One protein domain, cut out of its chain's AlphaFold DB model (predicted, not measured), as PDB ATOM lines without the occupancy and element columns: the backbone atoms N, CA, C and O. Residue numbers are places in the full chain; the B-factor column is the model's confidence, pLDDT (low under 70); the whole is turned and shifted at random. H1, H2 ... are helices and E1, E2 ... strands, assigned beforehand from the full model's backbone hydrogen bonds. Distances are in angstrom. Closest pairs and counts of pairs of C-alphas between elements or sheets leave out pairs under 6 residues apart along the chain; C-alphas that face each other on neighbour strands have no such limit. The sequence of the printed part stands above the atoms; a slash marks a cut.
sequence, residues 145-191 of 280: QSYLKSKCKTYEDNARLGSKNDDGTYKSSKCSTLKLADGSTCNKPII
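Overview. This is residues 145 to 191 of the 280 residues of an uncharacterized protein of viral metagenome (UniProt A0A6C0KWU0). The domain has little regular structure: a flat, loop-rich piece in which two short helices, H1 then H2, lead to a small strand hairpin, E1 and E2. A long loop, residues 173 to 191, runs out and folds back, residues 189 to 190 pairing antiparallel with E2. Of 47 printed residues, 18 are in named elements, ordered H1, H2, E1, E2; the class is mixed. The whole is compact, radius of gyration of the C-alphas 10.5 A, spanning 29 by 26 by 12 A.

Arrangement. H1, residues 145 to 150, and H2, residues 155 to 159, are near each other, their closest C-alphas 8.3 A apart. In both, every O i to N i+4 pair is within hydrogen-bond range. E1, residues 161 to 164, and E2, residues 170 to 172, form an antiparallel hairpin at 132 degrees; N 162 and O 171 are 2.8 A apart, within hydrogen-bond range. H1 is apart from both strands.

Along the chain. H1 spans 8.7 A from C-alpha 145 at (-51.399, 46.417, -85.165), H2 5.8 A, E1 8.2 A, and E2 6.6 A to C-alpha 172 at (-66.180, 51.996, -76.903).

Size, cuts and confidence. The farthest C-alphas, Gln 145 and Asp 166, are 30.9 A apart. The printed part has no cut; its three links are tight. pLDDT is under 70 at residues 159 to 160, 174 to 187 and 189 to 191.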
ATOM      1  N   GLN A 145     -50.141  47.093 -85.492       75.62
ATOM      2  CA  GLN A 145     -51.399  46.417 -85.165       75.62
ATOM      3  C   GLN A 145     -51.552  46.158 -83.655       75.62
ATOM      4  O   GLN A 145     -52.643  46.321 -83.117       75.62
ATOM      5  N   SER A 146     -50.468  45.784 -82.963       74.56
ATOM      6  CA  SER A 146     -50.471  45.595 -81.505       74.56
ATOM      7  C   SER A 146     -50.677  46.929 -80.781       74.56
ATOM      8  O   SER A 146     -51.499  46.999 -79.871       74.56
ATOM      9  N   TYR A 147     -50.025  47.997 -81.257       80.69
ATOM     10  CA  TYR A 147     -50.229  49.364 -80.766       80.69
ATOM     11  C   TYR A 147     -51.680  49.839 -80.933       80.69
ATOM     12  O   TYR A 147     -52.267  50.421 -80.023       80.69
ATOM     13  N   LEU A 148     -52.293  49.587 -82.093       79.88
ATOM     14  CA  LEU A 148     -53.685  49.963 -82.323       79.88
ATOM     15  C   LEU A 148     -54.647  49.172 -81.437       79.88
ATOM     16  O   LEU A 148     -55.599  49.762 -80.935       79.88
ATOM     17  N   LYS A 149     -54.400  47.873 -81.230       79.00
ATOM     18  CA  LYS A 149     -55.210  47.030 -80.337       79.00
ATOM     19  C   LYS A 149     -55.136  47.511 -78.888       79.00
ATOM     20  O   LYS A 149     -56.175  47.708 -78.273       79.00
ATOM     21  N   SER A 150     -53.940  47.778 -78.359       75.44
ATOM     22  CA  SER A 150     -53.784  48.239 -76.969       75.44
ATOM     23  C   SER A 150     -54.395  49.615 -76.711       75.44
ATOM     24  O   SER A 150     -54.870  49.892 -75.616       75.44
ATOM     25  N   LYS A 151     -54.407  50.486 -77.727       74.44
ATOM     26  CA  LYS A 151     -55.040  51.812 -77.674       74.44
ATOM     27  C   LYS A 151     -56.485  51.817 -78.174       74.44
ATOM     28  O   LYS A 151     -57.054  52.901 -78.328       74.44
ATOM     29  N   CYS A 152     -57.075  50.656 -78.465       75.00
ATOM     30  CA  CYS A 152     -58.460  50.535 -78.924       75.00
ATOM     31  C   CYS A 152     -58.775  51.368 -80.167       75.00
ATOM     32  O   CYS A 152     -59.802  52.038 -80.262       75.00
ATOM     33  N   LYS A 153     -57.827  51.432 -81.098       74.50
ATOM     34  CA  LYS A 153     -57.909  52.207 -82.339       74.50
ATOM     35  C   LYS A 153     -58.213  51.329 -83.553       74.50
ATOM     36  O   LYS A 153     -58.158  51.839 -84.669       74.50
ATOM     37  N   THR A 154     -58.512  50.043 -83.372       75.31
ATOM     38  CA  THR A 154     -58.854  49.185 -84.511       75.31
ATOM     39  C   THR A 154     -60.238  49.521 -85.062       75.31
ATOM     40  O   THR A 154     -61.062  50.141 -84.385       75.31
ATOM     41  N   TYR A 155     -60.481  49.136 -86.315       72.56
ATOM     42  CA  TYR A 155     -61.779  49.321 -86.959       72.56
ATOM     43  C   TYR A 155     -62.892  48.636 -86.159       72.56
ATOM     44  O   TYR A 155     -63.852  49.298 -85.786       72.56
ATOM     45  N   GLU A 156     -62.706  47.365 -85.792       72.88
ATOM     46  CA  GLU A 156     -63.677  46.587 -85.010       72.88
ATOM     47  C   GLU A 156     -64.009  47.221 -83.651       72.88
ATOM     48  O   GLU A 156     -65.150  47.158 -83.197       72.88
ATOM     49  N   ASP A 157     -63.028  47.860 -83.004       71.31
ATOM     50  CA  ASP A 157     -63.229  48.524 -81.707       71.31
ATOM     51  C   ASP A 157     -63.997  49.850 -81.832       71.31
ATOM     52  O   ASP A 157     -64.645  50.279 -80.875       71.31
ATOM     53  N   ASN A 158     -63.924  50.498 -83.001       70.31
ATOM     54  CA  ASN A 158     -64.651  51.733 -83.308       70.31
ATOM     55  C   ASN A 158     -65.963  51.483 -84.077       70.31
ATOM     56  O   ASN A 158     -66.775  52.397 -84.194       70.31
ATOM     57  N   ALA A 159     -66.175  50.277 -84.611       68.38
ATOM     58  CA  ALA A 159     -67.354  49.920 -85.400       68.38
ATOM     59  C   ALA A 159     -68.607  49.716 -84.534       68.38
ATOM     60  O   ALA A 159     -69.725  49.894 -85.013       68.38
ATOM     61  N   ARG A 160     -68.432  49.348 -83.257       69.94
ATOM     62  CA  ARG A 160     -69.529  49.057 -82.324       69.94
ATOM     63  C   ARG A 160     -69.626  50.119 -81.232       69.94
ATOM     64  O   ARG A 160     -68.735  50.232 -80.385       69.94
ATOM     65  N   LEU A 161     -70.737  50.851 -81.241       71.56
ATOM     66  CA  LEU A 161     -71.079  51.861 -80.240       71.56
ATOM     67  C   LEU A 161     -71.410  51.189 -78.901       71.56
ATOM     68  O   LEU A 161     -72.154  50.212 -78.865       71.56
ATOM     69  N   GLY A 162     -70.833  51.694 -77.813       74.06
ATOM     70  CA  GLY A 162     -71.208  51.353 -76.441       74.06
ATOM     71  C   GLY A 162     -72.245  52.329 -75.879       74.06
ATOM     72  O   GLY A 162     -72.999  52.951 -76.628       74.06
ATOM     73  N   SER A 163     -72.280  52.485 -74.554       77.25
ATOM     74  CA  SER A 163     -73.193  53.423 -73.891       77.25
ATOM     75  C   SER A 163     -72.899  54.881 -74.259       77.25
ATOM     76  O   SER A 163     -71.761  55.251 -74.547       77.25
ATOM     77  N   LYS A 164     -73.937  55.715 -74.272       79.50
ATOM     78  CA  LYS A 164     -73.829  57.150 -74.556       79.50
ATOM     79  C   LYS A 164     -73.276  57.884 -73.323       79.50
ATOM     80  O   LYS A 164     -73.698  57.592 -72.210       79.50
ATOM     81  N   ASN A 165     -72.332  58.799 -73.531       77.56
ATOM     82  CA  ASN A 165     -71.856  59.758 -72.531       77.56
ATOM     83  C   ASN A 165     -72.776  60.987 -72.493       77.56
ATOM     84  O   ASN A 165     -73.458  61.282 -73.480       77.56
ATOM     85  N   ASP A 166     -72.714  61.750 -71.404       77.94
ATOM     86  CA  ASP A 166     -73.501  62.979 -71.227       77.94
ATOM     87  C   ASP A 166     -73.174  64.038 -72.299       77.94
ATOM     88  O   ASP A 166     -74.070  64.695 -72.823       77.94
ATOM     89  N   ASP A 167     -71.921  64.077 -72.767       74.25
ATOM     90  CA  ASP A 167     -71.440  64.966 -73.840       74.25
ATOM     91  C   ASP A 167     -71.926  64.576 -75.257       74.25
ATOM     92  O   ASP A 167     -71.443  65.096 -76.265       74.25
ATOM     93  N   GLY A 168     -72.813  63.584 -75.386       72.31
ATOM     94  CA  GLY A 168     -73.324  63.103 -76.676       72.31
ATOM     95  C   GLY A 168     -72.358  62.216 -77.476       72.31
ATOM     96  O   GLY A 168     -72.710  61.754 -78.563       72.31
ATOM     97  N   THR A 169     -71.164  61.936 -76.946       77.62
ATOM     98  CA  THR A 169     -70.231  60.926 -77.480       77.62
ATOM     99  C   THR A 169     -70.609  59.516 -77.008       77.62
ATOM    100  O   THR A 169     -71.409  59.358 -76.092       77.62
ATOM    101  N   TYR A 170     -70.059  58.466 -77.624       76.00
ATOM    102  CA  TYR A 170     -70.320  57.073 -77.228       76.00
ATOM    103  C   TYR A 170     -69.068  56.433 -76.627       76.00
ATOM    104  O   TYR A 170     -67.962  56.668 -77.104       76.00
ATOM    105  N   LYS A 171     -69.216  55.583 -75.613       74.38
ATOM    106  CA  LYS A 171     -68.122  54.745 -75.107       74.38
ATOM    107  C   LYS A 171     -67.792  53.654 -76.123       74.38
ATOM    108  O   LYS A 171     -68.666  53.176 -76.845       74.38
ATOM    109  N   SER A 172     -66.536  53.216 -76.169       72.38
ATOM    110  CA  SER A 172     -66.180  51.996 -76.903       72.38
ATOM    111  C   SER A 172     -66.771  50.773 -76.210       72.38
ATOM    112  O   SER A 172     -66.579  50.594 -75.012       72.38
ATOM    113  N   SER A 173     -67.449  49.907 -76.968       71.62
ATOM    114  CA  SER A 173     -68.036  48.659 -76.452       71.62
ATOM    115  C   SER A 173     -67.000  47.663 -75.913       71.62
ATOM    116  O   SER A 173     -67.328  46.857 -75.049       71.62
ATOM    117  N   LYS A 174     -65.752  47.719 -76.396       69.31
ATOM    118  CA  LYS A 174     -64.665  46.818 -75.976       69.31
ATOM    119  C   LYS A 174     -63.697  47.427 -74.972       69.31
ATOM    120  O   LYS A 174     -63.063  46.688 -74.232       69.31
ATOM    121  N   CYS A 175     -63.553  48.749 -74.968       67.75
ATOM    122  CA  CYS A 175     -62.501  49.408 -74.193       67.75
ATOM    123  C   CYS A 175     -62.992  50.187 -72.984       67.75
ATOM    124  O   CYS A 175     -62.174  50.614 -72.177       67.75
ATOM    125  N   SER A 176     -64.308  50.274 -72.805       64.38
ATOM    126  CA  SER A 176     -64.937  50.744 -71.571       64.38
ATOM    127  C   SER A 176     -64.533  49.936 -70.328       64.38
ATOM    128  O   SER A 176     -64.621  50.457 -69.221       64.38
ATOM    129  N   THR A 177     -64.086  48.686 -70.495       61.38
ATOM    130  CA  THR A 177     -63.692  47.778 -69.403       61.38
ATOM    131  C   THR A 177     -62.189  47.756 -69.124       61.38
ATOM    132  O   THR A 177     -61.764  47.191 -68.116       61.38
ATOM    133  N   LEU A 178     -61.365  48.364 -69.985       66.56
ATOM    134  CA  LEU A 178     -59.917  48.390 -69.793       66.56
ATOM    135  C   LEU A 178     -59.554  49.420 -68.727       66.56
ATOM    136  O   LEU A 178     -59.962  50.578 -68.812       66.56
ATOM    137  N   LYS A 179     -58.760  49.006 -67.740       64.31
ATOM    138  CA  LYS A 179     -58.203  49.911 -66.733       64.31
ATOM    139  C   LYS A 179     -56.840  50.421 -67.187       64.31
ATOM    140  O   LYS A 179     -56.003  49.653 -67.664       64.31
ATOM    141  N   LEU A 180     -56.639  51.724 -67.066       64.81
ATOM    142  CA  LEU A 180     -55.341  52.366 -67.198       64.81
ATOM    143  C   LEU A 180     -54.461  51.985 -65.993       64.81
ATOM    144  O   LEU A 180     -54.937  51.442 -64.995       64.81
ATOM    145  N   ALA A 181     -53.154  52.235 -66.097       62.03
ATOM    146  CA  ALA A 181     -52.191  51.874 -65.051       62.03
ATOM    147  C   ALA A 181     -52.442  52.597 -63.711       62.03
ATOM    148  O   ALA A 181     -51.994  52.126 -62.673       62.03
ATOM    149  N   ASP A 182     -53.174  53.709 -63.748       65.00
ATOM    150  CA  ASP A 182     -53.633  54.499 -62.603       65.00
ATOM    151  C   ASP A 182     -54.958  53.983 -61.994       65.00
ATOM    152  O   ASP A 182     -55.496  54.587 -61.072       65.00
ATOM    153  N   GLY A 183     -55.506  52.873 -62.506       65.06
ATOM    154  CA  GLY A 183     -56.763  52.284 -62.046       65.06
ATOM    155  C   GLY A 183     -58.025  52.937 -62.619       65.06
ATOM    156  O   GLY A 183     -59.122  52.410 -62.403       65.06
ATOM    157  N   SER A 184     -57.897  54.024 -63.387       66.88
ATOM    158  CA  SER A 184     -59.023  54.679 -64.054       66.88
ATOM    159  C   SER A 184     -59.534  53.847 -65.238       66.88
ATOM    160  O   SER A 184     -58.795  53.081 -65.863       66.88
ATOM    161  N   THR A 185     -60.827  53.946 -65.550       65.88
ATOM    162  CA  THR A 185     -61.396  53.254 -66.716       65.88
ATOM    163  C   THR A 185     -61.036  54.006 -67.995       65.88
ATOM    164  O   THR A 185     -61.122  55.232 -68.061       65.88
ATOM    165  N   CYS A 186     -60.624  53.278 -69.034       64.69
ATOM    166  CA  CYS A 186     -60.283  53.837 -70.337       64.69
ATOM    167  C   CYS A 186     -61.559  54.306 -71.053       64.69
ATOM    168  O   CYS A 186     -62.107  53.636 -71.929       64.69
ATOM    169  N   ASN A 187     -62.058  55.484 -70.681       66.75
ATOM    170  CA  ASN A 187     -63.207  56.091 -71.332       66.75
ATOM    171  C   ASN A 187     -62.768  56.779 -72.629       66.75
ATOM    172  O   ASN A 187     -62.629  57.997 -72.688       66.75
ATOM    173  N   LYS A 188     -62.493  55.993 -73.675       71.38
ATOM    174  CA  LYS A 188     -62.213  56.543 -75.005       71.38
ATOM    175  C   LYS A 188     -63.533  56.994 -75.654       71.38
ATOM    176  O   LYS A 188     -64.324  56.119 -76.025       71.38
ATOM    177  N   PRO A 189     -63.765  58.306 -75.859       69.56
ATOM    178  CA  PRO A 189     -64.956  58.773 -76.549       69.56
ATOM    179  C   PRO A 189     -64.865  58.412 -78.035       69.56
ATOM    180  O   PRO A 189     -63.911  58.755 -78.738       69.56
ATOM    181  N   ILE A 190     -65.874  57.704 -78.524       69.94
ATOM    182  CA  ILE A 190     -66.132  57.475 -79.939       69.94
ATOM    183  C   ILE A 190     -67.105  58.554 -80.392       69.94
ATOM    184  O   ILE A 190     -68.257  58.620 -79.957       69.94
ATOM    185  N   ILE A 191     -66.631  59.408 -81.295       68.88
ATOM    186  CA  ILE A 191     -67.488  60.369 -81.981       68.88
ATOM    187  C   ILE A 191     -68.218  59.606 -83.081       68.88
ATOM    188  O   ILE A 191     -67.681  59.369 -84.164       68.88
TER     189      ILE A 191